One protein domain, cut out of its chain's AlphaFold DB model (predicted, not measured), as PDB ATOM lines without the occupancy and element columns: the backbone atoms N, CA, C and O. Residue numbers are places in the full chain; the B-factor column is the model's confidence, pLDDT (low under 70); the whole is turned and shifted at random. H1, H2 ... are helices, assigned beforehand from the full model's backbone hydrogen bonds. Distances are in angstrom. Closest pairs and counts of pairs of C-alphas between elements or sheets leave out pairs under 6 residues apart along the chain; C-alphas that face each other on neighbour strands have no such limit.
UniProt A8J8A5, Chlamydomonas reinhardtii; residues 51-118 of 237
ATOM      1  N   PRO A  51      14.752 -28.646 -35.356       83.62
ATOM      2  CA  PRO A  51      14.071 -29.760 -35.997       83.62
ATOM      3  C   PRO A  51      13.384 -29.250 -37.269       83.62
ATOM      4  O   PRO A  51      12.794 -28.166 -37.276       83.62
ATOM      5  N   ARG A  52      13.462 -30.005 -38.364       88.44
ATOM      6  CA  ARG A  52      12.894 -29.656 -39.677       88.44
ATOM      7  C   ARG A  52      11.421 -29.307 -39.588       88.44
ATOM      8  O   ARG A  52      10.963 -28.453 -40.338       88.44
ATOM      9  N   MET A  53      10.706 -29.917 -38.647       90.44
ATOM     10  CA  MET A  53       9.319 -29.576 -38.355       90.44
ATOM     11  C   MET A  53       9.159 -28.111 -37.915       90.44
ATOM     12  O   MET A  53       8.281 -27.414 -38.415       90.44
ATOM     13  N   ALA A  54      10.048 -27.603 -37.057       90.56
ATOM     14  CA  ALA A  54      10.035 -26.200 -36.646       90.56
ATOM     15  C   ALA A  54      10.369 -25.261 -37.814       90.56
ATOM     16  O   ALA A  54       9.753 -24.209 -37.945       90.56
ATOM     17  N   LEU A  55      11.290 -25.651 -38.704       92.62
ATOM     18  CA  LEU A  55      11.591 -24.872 -39.913       92.62
ATOM     19  C   LEU A  55      10.413 -24.841 -40.894       92.62
ATOM     20  O   LEU A  55      10.160 -23.810 -41.513       92.62
ATOM     21  N   LEU A  56       9.701 -25.960 -41.043       94.12
ATOM     22  CA  LEU A  56       8.498 -26.035 -41.867       94.12
ATOM     23  C   LEU A  56       7.397 -25.135 -41.299       94.12
ATOM     24  O   LEU A  56       6.783 -24.380 -42.049       94.12
ATOM     25  N   GLN A  57       7.191 -25.181 -39.983       94.75
ATOM     26  CA  GLN A  57       6.236 -24.317 -39.299       94.75
ATOM     27  C   GLN A  57       6.609 -22.834 -39.451       94.75
ATOM     28  O   GLN A  57       5.764 -22.036 -39.842       94.75
ATOM     29  N   GLU A  58       7.874 -22.467 -39.234       94.75
ATOM     30  CA  GLU A  58       8.359 -21.092 -39.417       94.75
ATOM     31  C   GLU A  58       8.148 -20.610 -40.862       94.75
ATOM     32  O   GLU A  58       7.730 -19.475 -41.102       94.75
ATOM     33  N   ALA A  59       8.421 -21.468 -41.850       95.12
ATOM     34  CA  ALA A  59       8.204 -21.144 -43.257       95.12
ATOM     35  C   ALA A  59       6.716 -20.935 -43.575       95.12
ATOM     36  O   ALA A  59       6.376 -20.023 -44.329       95.12
ATOM     37  N   PHE A  60       5.836 -21.748 -42.989       96.19
ATOM     38  CA  PHE A  60       4.392 -21.604 -43.132       96.19
ATOM     39  C   PHE A  60       3.875 -20.317 -42.480       96.19
ATOM     40  O   PHE A  60       3.135 -19.567 -43.113       96.19
ATOM     41  N   GLU A  61       4.314 -20.008 -41.260       95.00
ATOM     42  CA  GLU A  61       3.951 -18.772 -40.557       95.00
ATOM     43  C   GLU A  61       4.382 -17.530 -41.347       95.00
ATOM     44  O   GLU A  61       3.582 -16.616 -41.541       95.00
ATOM     45  N   LYS A  62       5.593 -17.538 -41.914       95.31
ATOM     46  CA  LYS A  62       6.068 -16.470 -42.810       95.31
ATOM     47  C   LYS A  62       5.247 -16.358 -44.090       95.31
ATOM     48  O   LYS A  62       5.000 -15.252 -44.572       95.31
ATOM     49  N   ALA A  63       4.829 -17.485 -44.664       94.56
ATOM     50  CA  ALA A  63       3.964 -17.484 -45.838       94.56
ATOM     51  C   ALA A  63       2.579 -16.900 -45.514       94.56
ATOM     52  O   ALA A  63       2.047 -16.131 -46.316       94.56
ATOM     53  N   LEU A  64       2.025 -17.206 -44.335       94.25
ATOM     54  CA  LEU A  64       0.781 -16.606 -43.855       94.25
ATOM     55  C   LEU A  64       0.928 -15.106 -43.604       94.25
ATOM     56  O   LEU A  64       0.053 -14.350 -44.007       94.25
ATOM     57  N   GLU A  65       2.024 -14.664 -42.992       92.88
ATOM     58  CA  GLU A  65       2.289 -13.240 -42.758       92.88
ATOM     59  C   GLU A  65       2.383 -12.457 -44.076       92.88
ATOM     60  O   GLU A  65       1.842 -11.360 -44.200       92.88
ATOM     61  N   TYR A  66       3.013 -13.045 -45.096       92.88
ATOM     62  CA  TYR A  66       3.100 -12.430 -46.419       92.88
ATOM     63  C   TYR A  66       1.764 -12.453 -47.177       92.88
ATOM     64  O   TYR A  66       1.409 -11.476 -47.837       92.88
ATOM     65  N   GLY A  67       1.026 -13.565 -47.107       90.06
ATOM     66  CA  GLY A  67      -0.246 -13.747 -47.811       90.06
ATOM     67  C   GLY A  67      -1.415 -12.982 -47.185       90.06
ATOM     68  O   GLY A  67      -2.309 -12.540 -47.902       90.06
ATOM     69  N   LEU A  68      -1.390 -12.797 -45.865       91.88
ATOM     70  CA  LEU A  68      -2.392 -12.081 -45.073       91.88
ATOM     71  C   LEU A  68      -1.792 -10.791 -44.515       91.88
ATOM     72  O   LEU A  68      -1.837 -10.538 -43.312       91.88
ATOM     73  N   LYS A  69      -1.177 -10.001 -45.397       90.94
ATOM     74  CA  LYS A  69      -0.628  -8.702 -45.027       90.94
ATOM     75  C   LYS A  69      -1.771  -7.759 -44.659       90.94
ATOM     76  O   LYS A  69      -2.616  -7.475 -45.504       90.94
ATOM     77  N   ASP A  70      -1.737  -7.239 -43.438       90.69
ATOM     78  CA  ASP A  70      -2.760  -6.331 -42.928       90.69
ATOM     79  C   ASP A  70      -2.652  -4.966 -43.649       90.69
ATOM     80  O   ASP A  70      -1.647  -4.263 -43.474       90.69
ATOM     81  N   PRO A  71      -3.628  -4.571 -44.496       93.06
ATOM     82  CA  PRO A  71      -3.664  -3.227 -45.056       93.06
ATOM     83  C   PRO A  71      -3.916  -2.222 -43.938       93.06
ATOM     84  O   PRO A  71      -4.687  -2.477 -43.013       93.06
ATOM     85  N   SER A  72      -3.302  -1.047 -44.035       96.00
ATOM     86  CA  SER A  72      -3.619   0.040 -43.111       96.00
ATOM     87  C   SER A  72      -5.067   0.510 -43.300       96.00
ATOM     88  O   SER A  72      -5.607   0.469 -44.406       96.00
ATOM     89  N   ARG A  73      -5.688   1.047 -42.239       94.00
ATOM     90  CA  ARG A  73      -7.046   1.633 -42.291       94.00
ATOM     91  C   ARG A  73      -7.222   2.632 -43.441       94.00
ATOM     92  O   ARG A  73      -8.277   2.689 -44.059       94.00
ATOM     93  N   ARG A  74      -6.172   3.399 -43.754       95.31
ATOM     94  CA  ARG A  74      -6.168   4.350 -44.871       95.31
ATOM     95  C   ARG A  74      -6.191   3.647 -46.229       95.31
ATOM     96  O   ARG A  74      -7.043   3.970 -47.042       95.31
ATOM     97  N   GLU A  75      -5.295   2.684 -46.447       96.38
ATOM     98  CA  GLU A  75      -5.260   1.901 -47.691       96.38
ATOM     99  C   GLU A  75      -6.574   1.144 -47.907       96.38
ATOM    100  O   GLU A  75      -7.034   1.031 -49.034       96.38
ATOM    101  N   PHE A  76      -7.202   0.658 -46.830       96.50
ATOM    102  CA  PHE A  76      -8.518   0.027 -46.894       96.50
ATOM    103  C   PHE A  76      -9.621   1.020 -47.301       96.50
ATOM    104  O   PHE A  76     -10.448   0.705 -48.155       96.50
ATOM    105  N   GLY A  77      -9.619   2.228 -46.729       96.06
ATOM    106  CA  GLY A  77     -10.583   3.283 -47.059       96.06
ATOM    107  C   GLY A  77     -10.486   3.778 -48.503       96.06
ATOM    108  O   GLY A  77     -11.508   4.106 -49.102       96.06
ATOM    109  N   ASP A  78      -9.294   3.740 -49.106       97.12
ATOM    110  CA  ASP A  78      -9.092   4.113 -50.513       97.12
ATOM    111  C   ASP A  78      -9.900   3.220 -51.488       97.12
ATOM    112  O   ASP A  78     -10.191   3.637 -52.613       97.12
ATOM    113  N   PHE A  79     -10.324   2.018 -51.067       96.75
ATOM    114  CA  PHE A  79     -11.208   1.139 -51.850       96.75
ATOM    115  C   PHE A  79     -12.700   1.505 -51.754       96.75
ATOM    116  O   PHE A  79     -13.492   1.019 -52.564       96.75
ATOM    117  N   TYR A  80     -13.091   2.361 -50.805       96.44
ATOM    118  CA  TYR A  80     -14.483   2.737 -50.530       96.44
ATOM    119  C   TYR A  80     -14.672   4.266 -50.461       96.44
ATOM    120  O   TYR A  80     -15.181   4.776 -49.464       96.44
ATOM    121  N   PRO A  81     -14.320   5.026 -51.517       96.50
ATOM    122  CA  PRO A  81     -14.273   6.492 -51.467       96.50
ATOM    123  C   PRO A  81     -15.642   7.176 -51.305       96.50
ATOM    124  O   PRO A  81     -15.699   8.361 -50.988       96.50
ATOM    125  N   GLU A  82     -16.742   6.464 -51.561       97.69
ATOM    126  CA  GLU A  82     -18.111   6.988 -51.449       97.69
ATOM    127  C   GLU A  82     -18.770   6.674 -50.096       97.69
ATOM    128  O   GLU A  82     -19.862   7.173 -49.818       97.69
ATOM    129  N   LEU A  83     -18.143   5.830 -49.267       95.88
ATOM    130  CA  LEU A  83     -18.681   5.462 -47.961       95.88
ATOM    131  C   LEU A  83     -18.285   6.489 -46.899       95.88
ATOM    132  O   LEU A  83     -17.217   7.090 -46.947       95.88
ATOM    133  N   ASP A  84     -19.163   6.650 -45.913       97.31
ATOM    134  CA  ASP A  84     -18.863   7.436 -44.722       97.31
ATOM    135  C   ASP A  84     -17.773   6.761 -43.876       97.31
ATOM    136  O   ASP A  84     -17.765   5.535 -43.729       97.31
ATOM    137  N   ASP A  85     -16.898   7.567 -43.269       95.69
ATOM    138  CA  ASP A  85     -15.766   7.090 -42.466       95.69
ATOM    139  C   ASP A  85     -16.208   6.141 -41.340       95.69
ATOM    140  O   ASP A  85     -15.514   5.166 -41.056       95.69
ATOM    141  N   THR A  86     -17.384   6.364 -40.736       97.06
ATOM    142  CA  THR A  86     -17.890   5.496 -39.657       97.06
ATOM    143  C   THR A  86     -18.248   4.093 -40.150       97.06
ATOM    144  O   THR A  86     -18.041   3.107 -39.440       97.06
ATOM    145  N   LEU A  87     -18.754   3.981 -41.383       96.94
ATOM    146  CA  LEU A  87     -19.037   2.695 -42.017       96.94
ATOM    147  C   LEU A  87     -17.748   2.012 -42.469       96.94
ATOM    148  O   LEU A  87     -17.634   0.795 -42.337       96.94
ATOM    149  N   VAL A  88     -16.775   2.781 -42.970       97.50
ATOM    150  CA  VAL A  88     -15.448   2.260 -43.327       97.50
ATOM    151  C   VAL A  88     -14.746   1.688 -42.096       97.50
ATOM    152  O   VAL A  88     -14.189   0.598 -42.188       97.50
ATOM    153  N   ASP A  89     -14.835   2.352 -40.941       96.94
ATOM    154  CA  ASP A  89     -14.273   1.856 -39.679       96.94
ATOM    155  C   ASP A  89     -14.928   0.541 -39.240       96.94
ATOM    156  O   ASP A  89     -14.232  -0.439 -38.987       96.94
ATOM    157  N   ALA A  90     -16.263   0.463 -39.254       97.75
ATOM    158  CA  ALA A  90     -16.973  -0.772 -38.907       97.75
ATOM    159  C   ALA A  90     -16.642  -1.940 -39.863       97.75
ATOM    160  O   ALA A  90     -16.513  -3.096 -39.439       97.75
ATOM    161  N   LEU A  91     -16.490  -1.652 -41.161       97.12
ATOM    162  CA  LEU A  91     -16.065  -2.636 -42.159       97.12
ATOM    163  C   LEU A  91     -14.613  -3.069 -41.945       97.12
ATOM    164  O   LEU A  91     -14.317  -4.258 -42.056       97.12
ATOM    165  N   TYR A  92     -13.725  -2.131 -41.617       97.62
ATOM    166  CA  TYR A  92     -12.326  -2.414 -41.328       97.62
ATOM    167  C   TYR A  92     -12.174  -3.279 -40.072       97.62
ATOM    168  O   TYR A  92     -11.442  -4.266 -40.108       97.62
ATOM    169  N   ASP A  93     -12.923  -2.999 -39.005       97.25
ATOM    170  CA  ASP A  93     -12.933  -3.816 -37.787       97.25
ATOM    171  C   ASP A  93     -13.394  -5.251 -38.074       97.25
ATOM    172  O   ASP A  93     -12.757  -6.222 -37.657       97.25
ATOM    173  N   THR A  94     -14.468  -5.402 -38.852       97.56
ATOM    174  CA  THR A  94     -14.977  -6.719 -39.272       97.56
ATOM    175  C   THR A  94     -13.959  -7.461 -40.144       97.56
ATOM    176  O   THR A  94     -13.760  -8.672 -40.013       97.56
ATOM    177  N   TYR A  95     -13.279  -6.739 -41.033       96.75
ATOM    178  CA  TYR A  95     -12.221  -7.280 -41.876       96.75
ATOM    179  C   TYR A  95     -11.018  -7.755 -41.045       96.75
ATOM    180  O   TYR A  95     -10.563  -8.882 -41.235       96.75
ATOM    181  N   GLN A  96     -10.567  -6.965 -40.066       97.00
ATOM    182  CA  GLN A  96      -9.497  -7.340 -39.135       97.00
ATOM    183  C   GLN A  96      -9.860  -8.594 -38.330       97.00
ATOM    184  O   GLN A  96      -9.067  -9.532 -38.247       97.00
ATOM    185  N   GLN A  97     -11.089  -8.672 -37.809       96.38
ATOM    186  CA  GLN A  97     -11.586  -9.877 -37.136       96.38
ATOM    187  C   GLN A  97     -11.559 -11.100 -38.062       96.38
ATOM    188  O   GLN A  97     -11.148 -12.187 -37.652       96.38
ATOM    189  N   THR A  98     -11.948 -10.919 -39.324       96.38
ATOM    190  CA  THR A  98     -11.924 -11.990 -40.327       96.38
ATOM    191  C   THR A  98     -10.495 -12.452 -40.614       96.38
ATOM    192  O   THR A  98     -10.254 -13.654 -40.691       96.38
ATOM    193  N   LEU A  99      -9.528 -11.537 -40.716       95.56
ATOM    194  CA  LEU A  99      -8.118 -11.889 -40.913       95.56
ATOM    195  C   LEU A  99      -7.551 -12.697 -39.743       95.56
ATOM    196  O   LEU A  99      -6.878 -13.704 -39.969       95.56
ATOM    197  N   VAL A 100      -7.860 -12.304 -38.504       95.25
ATOM    198  CA  VAL A 100      -7.465 -13.059 -37.304       95.25
ATOM    199  C   VAL A 100      -8.064 -14.467 -37.332       95.25
ATOM    200  O   VAL A 100      -7.347 -15.444 -37.106       95.25
ATOM    201  N   LEU A 101      -9.351 -14.587 -37.672       96.00
ATOM    202  CA  LEU A 101     -10.040 -15.874 -37.760       96.00
ATOM    203  C   LEU A 101      -9.419 -16.786 -38.825       96.00
ATOM    204  O   LEU A 101      -9.140 -17.952 -38.543       96.00
ATOM    205  N   VAL A 102      -9.174 -16.249 -40.025       95.88
ATOM    206  CA  VAL A 102      -8.540 -16.975 -41.133       95.88
ATOM    207  C   VAL A 102      -7.140 -17.433 -40.735       95.88
ATOM    208  O   VAL A 102      -6.802 -18.592 -40.953       95.88
ATOM    209  N   ARG A 103      -6.342 -16.569 -40.092       96.25
ATOM    210  CA  ARG A 103      -4.999 -16.928 -39.615       96.25
ATOM    211  C   ARG A 103      -5.051 -18.088 -38.614       96.25
ATOM    212  O   ARG A 103      -4.284 -19.035 -38.774       96.25
ATOM    213  N   SER A 104      -5.968 -18.046 -37.644       96.31
ATOM    214  CA  SER A 104      -6.162 -19.132 -36.670       96.31
ATOM    215  C   SER A 104      -6.552 -20.444 -37.353       96.31
ATOM    216  O   SER A 104      -5.907 -21.465 -37.129       96.31
ATOM    217  N   HIS A 105      -7.542 -20.409 -38.252       96.69
ATOM    218  CA  HIS A 105      -8.002 -21.603 -38.969       96.69
ATOM    219  C   HIS A 105      -6.895 -22.198 -39.839       96.69
ATOM    220  O   HIS A 105      -6.661 -23.396 -39.795       96.69
ATOM    221  N   CYS A 106      -6.147 -21.379 -40.583       96.81
ATOM    222  CA  CYS A 106      -5.032 -21.877 -41.387       96.81
ATOM    223  C   CYS A 106      -3.945 -22.550 -40.534       96.81
ATOM    224  O   CYS A 106      -3.349 -23.530 -40.974       96.81
ATOM    225  N   GLN A 107      -3.672 -22.039 -39.329       96.69
ATOM    226  CA  GLN A 107      -2.711 -22.652 -38.408       96.69
ATOM    227  C   GLN A 107      -3.218 -23.974 -37.820       96.69
ATOM    228  O   GLN A 107      -2.426 -24.900 -37.641       96.69
ATOM    229  N   GLU A 108      -4.507 -24.067 -37.508       96.06
ATOM    230  CA  GLU A 108      -5.141 -25.300 -37.036       96.06
ATOM    231  C   GLU A 108      -5.151 -26.364 -38.136       96.06
ATOM    232  O   GLU A 108      -4.600 -27.445 -37.935       96.06
ATOM    233  N   GLU A 109      -5.630 -26.015 -39.329       97.44
ATOM    234  CA  GLU A 109      -5.638 -26.884 -40.511       97.44
ATOM    235  C   GLU A 109      -4.228 -27.370 -40.869       97.44
ATOM    236  O   GLU A 109      -4.022 -28.545 -41.163       97.44
ATOM    237  N   PHE A 110      -3.213 -26.503 -40.784       96.81
ATOM    238  CA  PHE A 110      -1.823 -26.915 -40.992       96.81
ATOM    239  C   PHE A 110      -1.391 -28.006 -40.005       96.81
ATOM    240  O   PHE A 110      -0.787 -29.003 -40.409       96.81
ATOM    241  N   LYS A 111      -1.720 -27.857 -38.715       95.50
ATOM    242  CA  LYS A 111      -1.399 -28.862 -37.690       95.50
ATOM    243  C   LYS A 111      -2.146 -30.169 -37.938       95.50
ATOM    244  O   LYS A 111      -1.548 -31.236 -37.788       95.50
ATOM    245  N   GLU A 112      -3.418 -30.096 -38.323       95.06
ATOM    246  CA  GLU A 112      -4.221 -31.273 -38.656       95.06
ATOM    247  C   GLU A 112      -3.639 -32.015 -39.858       95.06
ATOM    248  O   GLU A 112      -3.340 -33.202 -39.742       95.06
ATOM    249  N   VAL A 113      -3.333 -31.316 -40.952       95.38
ATOM    250  CA  VAL A 113      -2.709 -31.911 -42.144       95.38
ATOM    251  C   VAL A 113      -1.350 -32.534 -41.818       95.38
ATOM    252  O   VAL A 113      -1.060 -33.651 -42.251       95.38
ATOM    253  N   CYS A 114      -0.508 -31.861 -41.024       93.88
ATOM    254  CA  CYS A 114       0.777 -32.418 -40.599       93.88
ATOM    255  C   CYS A 114       0.615 -33.708 -39.786       93.88
ATOM    256  O   CYS A 114       1.404 -34.643 -39.960       93.88
ATOM    257  N   LYS A 115      -0.411 -33.774 -38.931       92.44
ATOM    258  CA  LYS A 115      -0.738 -34.956 -38.130       92.44
ATOM    259  C   LYS A 115      -1.299 -36.088 -38.991       92.44
ATOM    260  O   LYS A 115      -0.832 -37.215 -38.868       92.44
ATOM    261  N   GLU A 116      -2.259 -35.795 -39.866       92.38
ATOM    262  CA  GLU A 116      -2.891 -36.776 -40.757       92.38
ATOM    263  C   GLU A 116      -1.884 -37.435 -41.698       92.38
ATOM    264  O   GLU A 116      -1.906 -38.648 -41.887       92.38
ATOM    265  N   GLN A 117      -0.966 -36.649 -42.262       92.06
ATOM    266  CA  GLN A 117       0.042 -37.155 -43.196       92.06
ATOM    267  C   GLN A 117       1.283 -37.724 -42.490       92.06
ATOM    268  O   GLN A 117       2.203 -38.203 -43.155       92.06
ATOM    269  N   GLY A 118       1.344 -37.663 -41.154       91.12
ATOM    270  CA  GLY A 118       2.505 -38.109 -40.380       91.12
ATOM    271  C   GLY A 118       3.794 -37.367 -40.749       91.12
ATOM    272  O   GLY A 118       4.869 -37.965 -40.734       91.12
TER     273      GLY A 118
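AT A GLANCE: This is residues 51 to 118 of the 237 residues of a protein of Chlamydomonas reinhardtii (UniProt A8J8A5). Picture a long, narrow hairpin-like shape: the long helix H3 makes one side, and H1, an extended link and the short H2 follow one another along the other side. The chain folds back at one end, between H2 and H3, and the two sides meet only loosely, with few contacts. The printed part has 68 residues with three named helices, H1, H2 and H3 in that order, and no named strand; the class is all helix. The whole is only just loose, close to extended, with a radius of gyration of the C-alphas of 16.3 A, and it is a rod spanning 50 by 17 by 12 A.

HOW THE PARTS SIT: Start with H1, residues 52 to 67, and look across to H3, residues 85 to 116. They are close but not clearly touching, with 1 pair of C-alphas within 8 A, those of Leu 64 and Arg 103, 7.2 A apart. They run opposite ways at a shallow tilt of 22 degrees. Go on to H2, residues 73 to 77, which is apart from H1. H2 touches H3, which meets it with residues 85 to 92 alone; the closest C-alphas are those of Gly 77 and Val 88, 6.2 A apart. In H1, H2 and H3, every O i to N i+4 pair is within hydrogen-bond range.

IN THESE COORDINATES: Find C-alpha 52 at (12.894, -29.656, -39.677); from there H1 runs 22.2 A to Gly 67. H2 begins at C-alpha 73, at (-7.046, 1.633, -42.291), and ends at Gly 77. H3 starts at Asp 85 and runs 45.7 A to C-alpha 116 at (-2.891, -36.776, -40.757).

THE WHOLE: The C-alphas farthest apart, those of Pro 51 and Glu 82, are 51.2 A apart. The printed part has no cut. The link from H1 to H2 is tight, with 5 residues, and that from H2 to H3 is short, with 7. The mean pLDDT of the printed part is 94.9, and no printed residue is under 70.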